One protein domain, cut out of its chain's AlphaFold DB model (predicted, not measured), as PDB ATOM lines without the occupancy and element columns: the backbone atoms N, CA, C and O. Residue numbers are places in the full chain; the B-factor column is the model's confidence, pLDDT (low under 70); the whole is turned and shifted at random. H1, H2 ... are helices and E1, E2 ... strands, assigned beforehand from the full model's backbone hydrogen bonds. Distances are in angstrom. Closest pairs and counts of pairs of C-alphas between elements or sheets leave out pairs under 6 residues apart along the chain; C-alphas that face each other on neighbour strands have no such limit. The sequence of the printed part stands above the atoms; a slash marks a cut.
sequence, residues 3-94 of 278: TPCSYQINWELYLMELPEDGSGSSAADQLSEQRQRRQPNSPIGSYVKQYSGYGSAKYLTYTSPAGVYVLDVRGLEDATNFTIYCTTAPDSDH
ATOM      1  N   THR A   3     -46.658   4.968 -13.570       95.06
ATOM      2  CA  THR A   3     -46.443   3.867 -12.621       95.06
ATOM      3  C   THR A   3     -46.199   2.569 -13.388       95.06
ATOM      4  O   THR A   3     -47.152   2.044 -13.973       95.06
ATOM      5  N   PRO A   4     -44.963   2.040 -13.407       95.00
ATOM      6  CA  PRO A   4     -44.677   0.721 -13.964       95.00
ATOM      7  C   PRO A   4     -45.191  -0.392 -13.045       95.00
ATOM      8  O   PRO A   4     -45.392  -0.178 -11.847       95.00
ATOM      9  N   CYS A   5     -45.399  -1.581 -13.606       91.88
ATOM     10  CA  CYS A   5     -45.826  -2.760 -12.858       91.88
ATOM     11  C   CYS A   5     -44.649  -3.720 -12.640       91.88
ATOM     12  O   CYS A   5     -44.106  -3.777 -11.544       91.88
ATOM     13  N   SER A   6     -44.213  -4.449 -13.665       86.75
ATOM     14  CA  SER A   6     -43.303  -5.587 -13.477       86.75
ATOM     15  C   SER A   6     -41.825  -5.246 -13.684       86.75
ATOM     16  O   SER A   6     -40.976  -5.819 -13.006       86.75
ATOM     17  N   TYR A   7     -41.514  -4.326 -14.601       89.88
ATOM     18  CA  TYR A   7     -40.135  -4.002 -14.981       89.88
ATOM     19  C   TYR A   7     -39.886  -2.501 -15.055       89.88
ATOM     20  O   TYR A   7     -40.817  -1.697 -15.150       89.88
ATOM     21  N   GLN A   8     -38.607  -2.132 -15.024       94.12
ATOM     22  CA  GLN A   8     -38.169  -0.751 -15.125       94.12
ATOM     23  C   GLN A   8     -38.571  -0.129 -16.469       94.12
ATOM     24  O   GLN A   8     -38.409  -0.724 -17.540       94.12
ATOM     25  N   ILE A   9     -39.033   1.118 -16.398       95.56
ATOM     26  CA  ILE A   9     -39.325   1.949 -17.565       95.56
ATOM     27  C   ILE A   9     -38.394   3.158 -17.605       95.56
ATOM     28  O   ILE A   9     -37.960   3.657 -16.566       95.56
ATOM     29  N   ASN A  10     -38.136   3.649 -18.810       96.62
ATOM     30  CA  ASN A  10     -37.672   5.003 -19.077       96.62
ATOM     31  C   ASN A  10     -38.821   5.769 -19.725       96.62
ATOM     32  O   ASN A  10     -39.419   5.274 -20.682       96.62
ATOM     33  N   TRP A  11     -39.127   6.962 -19.231       95.88
ATOM     34  CA  TRP A  11     -40.049   7.859 -19.908       95.88
ATOM     35  C   TRP A  11     -39.473   9.254 -20.060       95.88
ATOM     36  O   TRP A  11     -38.762   9.760 -19.190       95.88
ATOM     37  N   GLU A  12     -39.818   9.868 -21.181       96.00
ATOM     38  CA  GLU A  12     -39.397  11.198 -21.588       96.00
ATOM     39  C   GLU A  12     -40.635  12.002 -21.978       96.00
ATOM     40  O   GLU A  12     -41.510  11.529 -22.703       96.00
ATOM     41  N   LEU A  13     -40.721  13.219 -21.457       94.94
ATOM     42  CA  LEU A  13     -41.805  14.152 -21.700       94.94
ATOM     43  C   LEU A  13     -41.295  15.290 -22.577       94.94
ATOM     44  O   LEU A  13     -40.304  15.947 -22.242       94.94
ATOM     45  N   TYR A  14     -42.013  15.538 -23.662       93.00
ATOM     46  CA  TYR A  14     -41.753  16.598 -24.623       93.00
ATOM     47  C   TYR A  14     -42.973  17.505 -24.734       93.00
ATOM     48  O   TYR A  14     -44.108  17.039 -24.641       93.00
ATOM     49  N   LEU A  15     -42.740  18.788 -24.976       90.81
ATOM     50  CA  LEU A  15     -43.772  19.766 -25.290       90.81
ATOM     51  C   LEU A  15     -43.661  20.160 -26.761       90.81
ATOM     52  O   LEU A  15     -42.597  20.553 -27.237       90.81
ATOM     53  N   MET A  16     -44.779  20.075 -27.467       87.12
ATOM     54  CA  MET A  16     -44.952  20.650 -28.790       87.12
ATOM     55  C   MET A  16     -45.857  21.863 -28.663       87.12
ATOM     56  O   MET A  16     -47.037  21.737 -28.327       87.12
ATOM     57  N   GLU A  17     -45.287  23.032 -28.914       77.19
ATOM     58  CA  GLU A  17     -46.042  24.275 -28.970       77.19
ATOM     59  C   GLU A  17     -46.981  24.236 -30.180       77.19
ATOM     60  O   GLU A  17     -46.617  23.767 -31.266       77.19
ATOM     61  N   LEU A  18     -48.225  24.662 -29.964       69.44
ATOM     62  CA  LEU A  18     -49.194  24.794 -31.043       69.44
ATOM     63  C   LEU A  18     -48.836  26.048 -31.851       69.44
ATOM     64  O   LEU A  18     -48.547  27.079 -31.242       69.44
ATOM     65  N   PRO A  19     -48.846  25.991 -33.194       64.50
ATOM     66  CA  PRO A  19     -48.697  27.198 -33.994       64.50
ATOM     67  C   PRO A  19     -49.839  28.173 -33.668       64.50
ATOM     68  O   PRO A  19     -50.987  27.757 -33.520       64.50
ATOM     69  N   GLU A  20     -49.517  29.463 -33.550       61.00
ATOM     70  CA  GLU A  20     -50.475  30.521 -33.183       61.00
ATOM     71  C   GLU A  20     -51.582  30.729 -34.237       61.00
ATOM     72  O   GLU A  20     -52.616  31.335 -33.951       61.00
ATOM     73  N   ASP A  21     -51.406  30.183 -35.443       55.66
ATOM     74  CA  ASP A  21     -52.352  30.330 -36.541       55.66
ATOM     75  C   ASP A  21     -53.545  29.378 -36.375       55.66
ATOM     76  O   ASP A  21     -53.447  28.161 -36.557       55.66
ATOM     77  N   GLY A  22     -54.690  29.970 -36.022       52.56
ATOM     78  CA  GLY A  22     -55.969  29.324 -35.727       52.56
ATOM     79  C   GLY A  22     -56.516  28.439 -36.847       52.56
ATOM     80  O   GLY A  22     -57.439  28.813 -37.569       52.56
ATOM     81  N   SER A  23     -55.998  27.223 -36.950       53.66
ATOM     82  CA  SER A  23     -56.608  26.155 -37.726       53.66
ATOM     83  C   SER A  23     -57.597  25.412 -36.832       53.66
ATOM     84  O   SER A  23     -57.212  24.859 -35.803       53.66
ATOM     85  N   GLY A  24     -58.874  25.375 -37.226       56.38
ATOM     86  CA  GLY A  24     -59.959  24.631 -36.560       56.38
ATOM     87  C   GLY A  24     -59.809  23.102 -36.604       56.38
ATOM     88  O   GLY A  24     -60.804  22.383 -36.575       56.38
ATOM     89  N   SER A  25     -58.575  22.616 -36.720       59.78
ATOM     90  CA  SER A  25     -58.182  21.215 -36.754       59.78
ATOM     91  C   SER A  25     -57.841  20.750 -35.341       59.78
ATOM     92  O   SER A  25     -57.174  21.469 -34.588       59.78
ATOM     93  N   SER A  26     -58.315  19.564 -34.955       63.34
ATOM     94  CA  SER A  26     -58.127  19.054 -33.598       63.34
ATOM     95  C   SER A  26     -56.638  18.844 -33.288       63.34
ATOM     96  O   SER A  26     -55.830  18.583 -34.178       63.34
ATOM     97  N   ALA A  27     -56.253  18.906 -32.008       62.56
ATOM     98  CA  ALA A  27     -54.866  18.663 -31.597       62.56
ATOM     99  C   ALA A  27     -54.329  17.295 -32.073       62.56
ATOM    100  O   ALA A  27     -53.130  17.151 -32.302       62.56
ATOM    101  N   ALA A  28     -55.209  16.300 -32.246       64.62
ATOM    102  CA  ALA A  28     -54.860  14.979 -32.767       64.62
ATOM    103  C   ALA A  28     -54.549  15.005 -34.273       64.62
ATOM    104  O   ALA A  28     -53.579  14.381 -34.711       64.62
ATOM    105  N   ASP A  29     -55.320  15.766 -35.049       66.81
ATOM    106  CA  ASP A  29     -55.115  15.923 -36.490       66.81
ATOM    107  C   ASP A  29     -53.795  16.660 -36.755       66.81
ATOM    108  O   ASP A  29     -52.939  16.155 -37.487       66.81
ATOM    109  N   GLN A  30     -53.542  17.758 -36.033       64.94
ATOM    110  CA  GLN A  30     -52.268  18.487 -36.096       64.94
ATOM    111  C   GLN A  30     -51.063  17.599 -35.726       64.94
ATOM    112  O   GLN A  30     -50.001  17.696 -36.345       64.94
ATOM    113  N   LEU A  31     -51.222  16.683 -34.760       64.69
ATOM    114  CA  LEU A  31     -50.192  15.708 -34.377       64.69
ATOM    115  C   LEU A  31     -49.819  14.773 -35.533       64.69
ATOM    116  O   LEU A  31     -48.643  14.468 -35.755       64.69
ATOM    117  N   SER A  32     -50.838  14.270 -36.230       66.94
ATOM    118  CA  SER A  32     -50.679  13.300 -37.310       66.94
ATOM    119  C   SER A  32     -50.056  13.931 -38.555       66.94
ATOM    120  O   SER A  32     -49.125  13.358 -39.125       66.94
ATOM    121  N   GLU A  33     -50.459  15.156 -38.896       66.25
ATOM    122  CA  GLU A  33     -49.861  15.943 -39.976       66.25
ATOM    123  C   GLU A  33     -48.408  16.335 -39.669       66.25
ATOM    124  O   GLU A  33     -47.524  16.175 -40.519       66.25
ATOM    125  N   GLN A  34     -48.116  16.777 -38.437       63.09
ATOM    126  CA  GLN A  34     -46.742  17.072 -38.027       63.09
ATOM    127  C   GLN A  34     -45.856  15.824 -38.052       63.09
ATOM    128  O   GLN A  34     -44.699  15.920 -38.456       63.09
ATOM    129  N   ARG A  35     -46.357  14.649 -37.652       62.97
ATOM    130  CA  ARG A  35     -45.591  13.394 -37.747       62.97
ATOM    131  C   ARG A  35     -45.257  13.022 -39.189       62.97
ATOM    132  O   ARG A  35     -44.142  12.578 -39.434       62.97
ATOM    133  N   GLN A  36     -46.184  13.215 -40.128       61.97
ATOM    134  CA  GLN A  36     -45.959  12.903 -41.545       61.97
ATOM    135  C   GLN A  36     -44.977  13.866 -42.226       61.97
ATOM    136  O   GLN A  36     -44.241  13.451 -43.118       61.97
ATOM    137  N   ARG A  37     -44.932  15.139 -41.807       59.91
ATOM    138  CA  ARG A  37     -44.014  16.149 -42.367       59.91
ATOM    139  C   ARG A  37     -42.612  16.158 -41.751       59.91
ATOM    140  O   ARG A  37     -41.747  16.883 -42.240       59.91
ATOM    141  N   ARG A  38     -42.364  15.406 -40.677       58.88
ATOM    142  CA  ARG A  38     -41.081  15.449 -39.960       58.88
ATOM    143  C   ARG A  38     -40.000  14.638 -40.667       58.88
ATOM    144  O   ARG A  38     -40.193  13.477 -41.013       58.88
ATOM    145  N   GLN A  39     -38.823  15.248 -40.811       55.72
ATOM    146  CA  GLN A  39     -37.608  14.509 -41.136       55.72
ATOM    147  C   GLN A  39     -37.198  13.620 -39.943       55.72
ATOM    148  O   GLN A  39     -37.392  14.037 -38.798       55.72
ATOM    149  N   PRO A  40     -36.571  12.448 -40.173       54.59
ATOM    150  CA  PRO A  40     -36.255  11.457 -39.133       54.59
ATOM    151  C   PRO A  40     -35.449  11.974 -37.927       54.59
ATOM    152  O   PRO A  40     -35.493  11.357 -36.869       54.59
ATOM    153  N   ASN A  41     -34.740  13.101 -38.073       54.38
ATOM    154  CA  ASN A  41     -33.847  13.668 -37.054       54.38
ATOM    155  C   ASN A  41     -34.347  14.981 -36.413       54.38
ATOM    156  O   ASN A  41     -33.584  15.629 -35.702       54.38
ATOM    157  N   SER A  42     -35.588  15.420 -36.658       59.12
ATOM    158  CA  SER A  42     -36.115  16.625 -35.990       59.12
ATOM    159  C   SER A  42     -36.605  16.306 -34.567       59.12
ATOM    160  O   SER A  42     -37.369  15.350 -34.405       59.12
ATOM    161  N   PRO A  43     -36.213  17.086 -33.537       61.81
ATOM    162  CA  PRO A  43     -36.624  16.833 -32.158       61.81
ATOM    163  C   PRO A  43     -38.154  16.857 -32.016       61.81
ATOM    164  O   PRO A  43     -38.844  17.680 -32.618       61.81
ATOM    165  N   ILE A  44     -38.689  15.912 -31.233       67.75
ATOM    166  CA  ILE A  44     -40.137  15.671 -31.077       67.75
ATOM    167  C   ILE A  44     -40.855  16.913 -30.527       67.75
ATOM    168  O   ILE A  44     -41.964  17.216 -30.949       67.75
ATOM    169  N   GLY A  45     -40.176  17.689 -29.697       79.88
ATOM    170  CA  GLY A  45     -40.599  18.967 -29.148       79.88
ATOM    171  C   GLY A  45     -39.498  19.476 -28.222       79.88
ATOM    172  O   GLY A  45     -38.409  18.889 -28.180       79.88
ATOM    173  N   SER A  46     -39.760  20.524 -27.448       89.19
ATOM    174  CA  SER A  46     -38.850  20.919 -26.373       89.19
ATOM    175  C   SER A  46     -38.878  19.867 -25.265       89.19
ATOM    176  O   SER A  46     -39.948  19.459 -24.807       89.19
ATOM    177  N   TYR A  47     -37.704  19.421 -24.832       92.12
ATOM    178  CA  TYR A  47     -37.564  18.480 -23.727       92.12
ATOM    179  C   TYR A  47     -38.078  19.088 -22.414       92.12
ATOM    180  O   TYR A  47     -37.719  20.213 -22.069       92.12
ATOM    181  N   VAL A  48     -38.888  18.331 -21.671       93.81
ATOM    182  CA  VAL A  48     -39.473  18.760 -20.392       93.81
ATOM    183  C   VAL A  48     -38.868  17.986 -19.225       93.81
ATOM    184  O   VAL A  48     -38.357  18.577 -18.272       93.81
ATOM    185  N   LYS A  49     -38.947  16.651 -19.258       94.88
ATOM    186  CA  LYS A  49     -38.519  15.800 -18.140       94.88
ATOM    187  C   LYS A  49     -38.226  14.379 -18.597       94.88
ATOM    188  O   LYS A  49     -38.924  13.856 -19.453       94.88
ATOM    189  N   GLN A  50     -37.269  13.737 -17.938       95.75
ATOM    190  CA  GLN A  50     -37.003  12.308 -18.046       95.75
ATOM    191  C   GLN A  50     -37.036  11.646 -16.669       95.75
ATOM    192  O   GLN A  50     -36.709  12.267 -15.647       95.75
ATOM    193  N   TYR A  51     -37.401  10.371 -16.659       96.56
ATOM    194  CA  TYR A  51     -37.268   9.475 -15.522       96.56
ATOM    195  C   TYR A  51     -36.949   8.064 -15.999       96.56
ATOM    196  O   TYR A  51     -37.519   7.592 -16.977       96.56
ATOM    197  N   SER A  52     -36.107   7.370 -15.241       96.88
ATOM    198  CA  SER A  52     -35.851   5.947 -15.419       96.88
ATOM    199  C   SER A  52     -35.871   5.252 -14.061       96.88
ATOM    200  O   SER A  52     -35.199   5.702 -13.133       96.88
ATOM    201  N   GLY A  53     -36.652   4.178 -13.929       94.50
ATOM    202  CA  GLY A  53     -36.733   3.414 -12.684       94.50
ATOM    203  C   GLY A  53     -37.921   2.453 -12.594       94.50
ATOM    204  O   GLY A  53     -38.806   2.434 -13.451       94.50
ATOM    205  N   TYR A  54     -37.919   1.643 -11.535       93.38
ATOM    206  CA  TYR A  54     -39.022   0.743 -11.169       93.38
ATOM    207  C   TYR A  54     -40.134   1.441 -10.378       93.38
ATOM    208  O   TYR A  54     -41.200   0.870 -10.172       93.38
ATOM    209  N   GLY A  55     -39.872   2.642  -9.866       93.69
ATOM    210  CA  GLY A  55     -40.815   3.385  -9.043       93.69
ATOM    211  C   GLY A  55     -41.832   4.155  -9.875       93.69
ATOM    212  O   GLY A  55     -41.691   4.347 -11.083       93.69
ATOM    213  N   SER A  56     -42.864   4.650  -9.197       94.00
ATOM    214  CA  SER A  56     -43.748   5.636  -9.811       94.00
ATOM    215  C   SER A  56     -43.075   7.004  -9.845       94.00
ATOM    216  O   SER A  56     -42.432   7.404  -8.875       94.00
ATOM    217  N   ALA A  57     -43.273   7.751 -10.927       94.12
ATOM    218  CA  ALA A  57     -42.731   9.096 -11.067       94.12
ATOM    219  C   ALA A  57     -43.791  10.093 -11.533       94.12
ATOM    220  O   ALA A  57     -44.677   9.779 -12.333       94.12
ATOM    221  N   LYS A  58     -43.692  11.330 -11.038       92.31
ATOM    222  CA  LYS A  58     -44.573  12.435 -11.423       92.31
ATOM    223  C   LYS A  58     -43.780  13.628 -11.934       92.31
ATOM    224  O   LYS A  58     -42.686  13.915 -11.458       92.31
ATOM    225  N   TYR A  59     -44.386  14.328 -12.882       93.25
ATOM    226  CA  TYR A  59     -44.033  15.682 -13.273       93.25
ATOM    227  C   TYR A  59     -45.224  16.572 -12.919       93.25
ATOM    228  O   TYR A  59     -46.361  16.208 -13.219       93.25
ATOM    229  N   LEU A  60     -44.961  17.673 -12.220       91.44
ATOM    230  CA  LEU A  60     -45.956  18.645 -11.780       91.44
ATOM    231  C   LEU A  60     -45.411  20.036 -12.091       91.44
ATOM    232  O   LEU A  60     -44.271  20.341 -11.743       91.44
ATOM    233  N   THR A  61     -46.222  20.857 -12.745       90.69
ATOM    234  CA  THR A  61     -45.919  22.254 -13.050       90.69
ATOM    235  C   THR A  61     -47.214  23.056 -13.019       90.69
ATOM    236  O   THR A  61     -48.259  22.553 -13.429       90.69
ATOM    237  N   TYR A  62     -47.136  24.290 -12.530       89.31
ATOM    238  CA  TYR A  62     -48.264  25.228 -12.472       89.31
ATOM    239  C   TYR A  62     -48.196  26.292 -13.575       89.31
ATOM    240  O   TYR A  62     -49.146  27.035 -13.788       89.31
ATOM    241  N   THR A  63     -47.072  26.365 -14.290       87.19
ATOM    242  CA  THR A  63     -46.780  27.400 -15.289       87.19
ATOM    243  C   THR A  63     -46.407  26.753 -16.617       87.19
ATOM    244  O   THR A  63     -45.317  26.967 -17.148       87.19
ATOM    245  N   SER A  64     -47.286  25.886 -17.114       84.75
ATOM    246  CA  SER A  64     -47.082  25.186 -18.381       84.75
ATOM    247  C   SER A  64     -47.753  25.943 -19.528       84.75
ATOM    248  O   SER A  64     -48.915  26.325 -19.383       84.75
ATOM    249  N   PRO A  65     -47.080  26.138 -20.674       85.56
ATOM    250  CA  PRO A  65     -47.721  26.707 -21.853       85.56
ATOM    251  C   PRO A  65     -48.789  25.755 -22.410       85.56
ATOM    252  O   PRO A  65     -48.725  24.529 -22.232       85.56
ATOM    253  N   ALA A  66     -49.768  26.331 -23.110       84.50
ATOM    254  CA  ALA A  66     -50.734  25.563 -23.879       84.50
ATOM    255  C   ALA A  66     -50.018  24.861 -25.039       84.50
ATOM    256  O   ALA A  66     -49.238  25.470 -25.767       84.50
ATOM    257  N   GLY A  67     -50.262  23.567 -25.201       86.94
ATOM    258  CA  GLY A  67     -49.575  22.783 -26.215       86.94
ATOM    259  C   GLY A  67     -49.873  21.301 -26.093       86.94
ATOM    260  O   GLY A  67     -50.631  20.865 -25.222       86.94
ATOM    261  N   VAL A  68     -49.255  20.518 -26.972       87.69
ATOM    262  CA  VAL A  68     -49.372  19.063 -26.946       87.69
ATOM    263  C   VAL A  68     -48.177  18.454 -26.230       87.69
ATOM    264  O   VAL A  68     -47.035  18.584 -26.663       87.69
ATOM    265  N   TYR A  69     -48.458  17.735 -25.147       90.06
ATOM    266  CA  TYR A  69     -47.453  17.015 -24.378       90.06
ATOM    267  C   TYR A  69     -47.336  15.583 -24.899       90.06
ATOM    268  O   TYR A  69     -48.314  14.836 -24.924       90.06
ATOM    269  N   VAL A  70     -46.132  15.194 -25.311       91.50
ATOM    270  CA  VAL A  70     -45.821  13.846 -25.795       91.50
ATOM    271  C   VAL A  70     -45.022  13.120 -24.731       91.50
ATOM    272  O   VAL A  70     -43.911  13.525 -24.401       91.50
ATOM    273  N   LEU A  71     -45.588  12.035 -24.214       94.31
ATOM    274  CA  LEU A  71     -44.917  11.129 -23.292       94.31
ATOM    275  C   LEU A  71     -44.434   9.898 -24.072       94.31
ATOM    276  O   LEU A  71     -45.250   9.081 -24.497       94.31
ATOM    277  N   ASP A  72     -43.123   9.779 -24.270       93.38
ATOM    278  CA  ASP A  72     -42.486   8.572 -24.810       93.38
ATOM    279  C   ASP A  72     -42.128   7.644 -23.643       93.38
ATOM    280  O   ASP A  72     -41.481   8.077 -22.691       93.38
ATOM    281  N   VAL A  73     -42.570   6.385 -23.686       94.00
ATOM    282  CA  VAL A  73     -42.366   5.395 -22.615       94.00
ATOM    283  C   VAL A  73     -41.763   4.132 -23.211       94.00
ATOM    284  O   VAL A  73     -42.295   3.563 -24.162       94.00
ATOM    285  N   ARG A  74     -40.665   3.661 -22.620       93.62
ATOM    286  CA  ARG A  74     -39.915   2.487 -23.072       93.62
ATOM    287  C   ARG A  74     -39.623   1.563 -21.894       93.62
ATOM    288  O   ARG A  74     -39.143   2.020 -20.861       93.62
ATOM    289  N   GLY A  75     -39.887   0.267 -22.048       92.44
ATOM    290  CA  GLY A  75     -39.387  -0.750 -21.117       92.44
ATOM    291  C   GLY A  75     -37.883  -0.939 -21.315       92.44
ATOM    292  O   GLY A  75     -37.431  -0.996 -22.458       92.44
ATOM    293  N   LEU A  76     -37.109  -0.987 -20.230       90.44
ATOM    294  CA  LEU A  76     -35.648  -1.121 -20.315       90.44
ATOM    295  C   LEU A  76     -35.158  -2.568 -20.274       90.44
ATOM    296  O   LEU A  76     -34.098  -2.865 -20.815       90.44
ATOM    297  N   GLU A  77     -35.921  -3.450 -19.639       86.50
ATOM    298  CA  GLU A  77     -35.510  -4.838 -19.410       86.50
ATOM    299  C   GLU A  77     -36.372  -5.805 -20.214       86.50
ATOM    300  O   GLU A  77     -35.861  -6.600 -20.998       86.50
ATOM    301  N   ASP A  78     -37.688  -5.702 -20.035       84.81
ATOM    302  CA  ASP A  78     -38.690  -6.554 -20.666       84.81
ATOM    303  C   ASP A  78     -40.021  -5.784 -20.793       84.81
ATOM    304  O   ASP A  78     -40.167  -4.649 -20.318       84.81
ATOM    305  N   ALA A  79     -41.007  -6.387 -21.453       85.19
ATOM    306  CA  ALA A  79     -42.346  -5.841 -21.581       85.19
ATOM    307  C   ALA A  79     -43.029  -5.746 -20.209       85.19
ATOM    308  O   ALA A  79     -43.155  -6.726 -19.472       85.19
ATOM    309  N   THR A  80     -43.530  -4.557 -19.882       88.56
ATOM    310  CA  THR A  80     -44.274  -4.299 -18.649       88.56
ATOM    311  C   THR A  80     -45.562  -3.560 -18.947       88.56
ATOM    312  O   THR A  80     -45.611  -2.673 -19.800       88.56
ATOM    313  N   ASN A  81     -46.595  -3.873 -18.172       91.38
ATOM    314  CA  ASN A  81     -47.739  -2.986 -18.060       91.38
ATOM    315  C   ASN A  81     -47.325  -1.744 -17.261       91.38
ATOM    316  O   ASN A  81     -46.424  -1.794 -16.416       91.38
ATOM    317  N   PHE A  82     -47.981  -0.627 -17.537       93.25
ATOM    318  CA  PHE A  82     -47.831   0.604 -16.778       93.25
ATOM    319  C   PHE A  82     -49.141   1.383 -16.819       93.25
ATOM    320  O   PHE A  82     -49.985   1.173 -17.691       93.25
ATOM    321  N   THR A  83     -49.318   2.288 -15.864       93.38
ATOM    322  CA  THR A  83     -50.473   3.187 -15.824       93.38
ATOM    323  C   THR A  83     -50.013   4.634 -15.884       93.38
ATOM    324  O   THR A  83     -48.970   4.991 -15.332       93.38
ATOM    325  N   ILE A  84     -50.795   5.462 -16.576       93.94
ATOM    326  CA  ILE A  84     -50.576   6.903 -16.672       93.94
ATOM    327  C   ILE A  84     -51.802   7.610 -16.107       93.94
ATOM    328  O   ILE A  84     -52.938   7.231 -16.388       93.94
ATOM    329  N   TYR A  85     -51.550   8.657 -15.331       92.38
ATOM    330  CA  TYR A  85     -52.554   9.621 -14.913       92.38
ATOM    331  C   TYR A  85     -52.061  11.040 -15.201       92.38
ATOM    332  O   TYR A  85     -50.952  11.411 -14.792       92.38
ATOM    333  N   CYS A  86     -52.898  11.812 -15.888       91.50
ATOM    334  CA  CYS A  86     -52.661  13.197 -16.271       91.50
ATOM    335  C   CYS A  86     -53.863  14.037 -15.839       91.50
ATOM    336  O   CYS A  86     -55.001  13.614 -16.027       91.50
ATOM    337  N   THR A  87     -53.603  15.219 -15.291       90.38
ATOM    338  CA  THR A  87     -54.634  16.187 -14.916       90.38
ATOM    339  C   THR A  87     -54.109  17.603 -15.108       90.38
ATOM    340  O   THR A  87     -52.904  17.843 -15.004       90.38
ATOM    341  N   THR A  88     -55.017  18.527 -15.398       89.25
ATOM    342  CA  THR A  88     -54.778  19.973 -15.386       89.25
ATOM    343  C   THR A  88     -55.157  20.615 -14.048       89.25
ATOM    344  O   THR A  88     -54.890  21.797 -13.859       89.25
ATOM    345  N   ALA A  89     -55.744  19.853 -13.116       88.62
ATOM    346  CA  ALA A  89     -56.200  20.311 -11.806       88.62
ATOM    347  C   ALA A  89     -55.588  19.457 -10.666       88.62
ATOM    348  O   ALA A  89     -56.284  18.733  -9.952       88.62
ATOM    349  N   PRO A  90     -54.252  19.496 -10.489       83.56
ATOM    350  CA  PRO A  90     -53.548  18.608  -9.560       83.56
ATOM    351  C   PRO A  90     -53.931  18.816  -8.086       83.56
ATOM    352  O   PRO A  90     -53.905  17.848  -7.327       83.56
ATOM    353  N   ASP A  91     -54.305  20.041  -7.705       83.31
ATOM    354  CA  ASP A  91     -54.658  20.411  -6.326       83.31
ATOM    355  C   ASP A  91     -56.127  20.119  -5.972       83.31
ATOM    356  O   ASP A  91     -56.521  20.269  -4.825       83.31
ATOM    357  N   SER A  92     -56.975  19.762  -6.939       82.06
ATOM    358  CA  SER A  92     -58.344  19.312  -6.647       82.06
ATOM    359  C   SER A  92     -58.450  17.800  -6.668       82.06
ATOM    360  O   SER A  92     -59.190  17.214  -5.881       82.06
ATOM    361  N   ASP A  93     -57.723  17.164  -7.582       79.94
ATOM    362  CA  ASP A  93     -57.971  15.766  -7.894       79.94
ATOM    363  C   ASP A  93     -57.374  14.820  -6.850       79.94
ATOM    364  O   ASP A  93     -57.910  13.732  -6.653       79.94
ATOM    365  N   HIS A  94     -56.250  15.210  -6.222       81.88
ATOM    366  CA  HIS A  94     -55.498  14.445  -5.212       81.88
ATOM    367  C   HIS A  94     -55.482  12.925  -5.449       81.88
ATOM    368  O   HIS A  94     -55.541  12.128  -4.526       81.88
TER     369      HIS A  94
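This is residues 3 to 94 of the 278 residues of the protein "Protein NDNF" of Stichopus japonicus (UniProt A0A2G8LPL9). A long, narrow ribbon of three antiparallel strands, E2, E1 and E3, makes the body, and the unnamed link of residues 54 to 66 runs back along its length from the end of E2 to the beginning of E3. At one end of the ribbon the short strand E4 pairs with residues 3 to 4; near the other end H1 only grazes the sheet, and residues 20 to 26 and residues 36 to 42, of which 36 to 37 belong to H1, stick out, while the small helix H2 sits far out near the last printed residue. The printed part has 92 residues, with four named strands and two named helices in the order E1, H1, E2, E3, E4, H2; the class is mixed, helices and strands, with under half of the residues in named elements. It is only just loose, close to compact, with a radius of gyration of the C-alphas of 15.2 A, and flat, spanning 42 by 38 by 19 A.

E1, residues 9 to 17, begins at C-alpha 9 (-39.325, 1.949, -17.565) and is 26.0 A long. E2 is residues 46 to 53, 22.3 A, and E3 is residues 67 to 75, 26.1 A, ending at C-alpha 75 (-39.387, -0.750, -21.117). E4 is residues 82 to 84. H1, residues 27 to 37, is 15.5 A long. H2, residues 90 to 93, ends at C-alpha 93 (-57.971, 15.766, -7.894).

The sheet runs E2, E1, E3, with E2 and E3 as edge strands, and is twisted, its C-alphas up to 4.0 A off the best plane. E1 and E3 are antiparallel at 163 degrees; N 12 and O 72 are within hydrogen-bond range at 2.9 A. E2 and E1 are antiparallel at 168 degrees, with N 11 and O 51 at 2.8 A. H1 only grazes the sheet, with its residues 27 to 31; the closest C-alphas of H1 and E3 are those of Ala 27 and Val 68, 7.2 A apart. E4 pairs with no named strand, but its residues 82 to 83 pair antiparallel with residues 3 to 4. H2 is not on the sheet, and E4 and H2 are apart. In H1 every O i to N i+4 pair is within hydrogen-bond range; H2 is too short for such a pair, and its one O i to N i+3 pair is not within range.

The two C-alphas farthest apart are those of Ser 6 and Asp 21, at 43.6 A. The printed part has no cut. The link from E2 to E3, 13 residues, is long, and that from E4 to H2 is tight. The mean pLDDT of the printed part is 81.9; residues 18 to 44 are under 70.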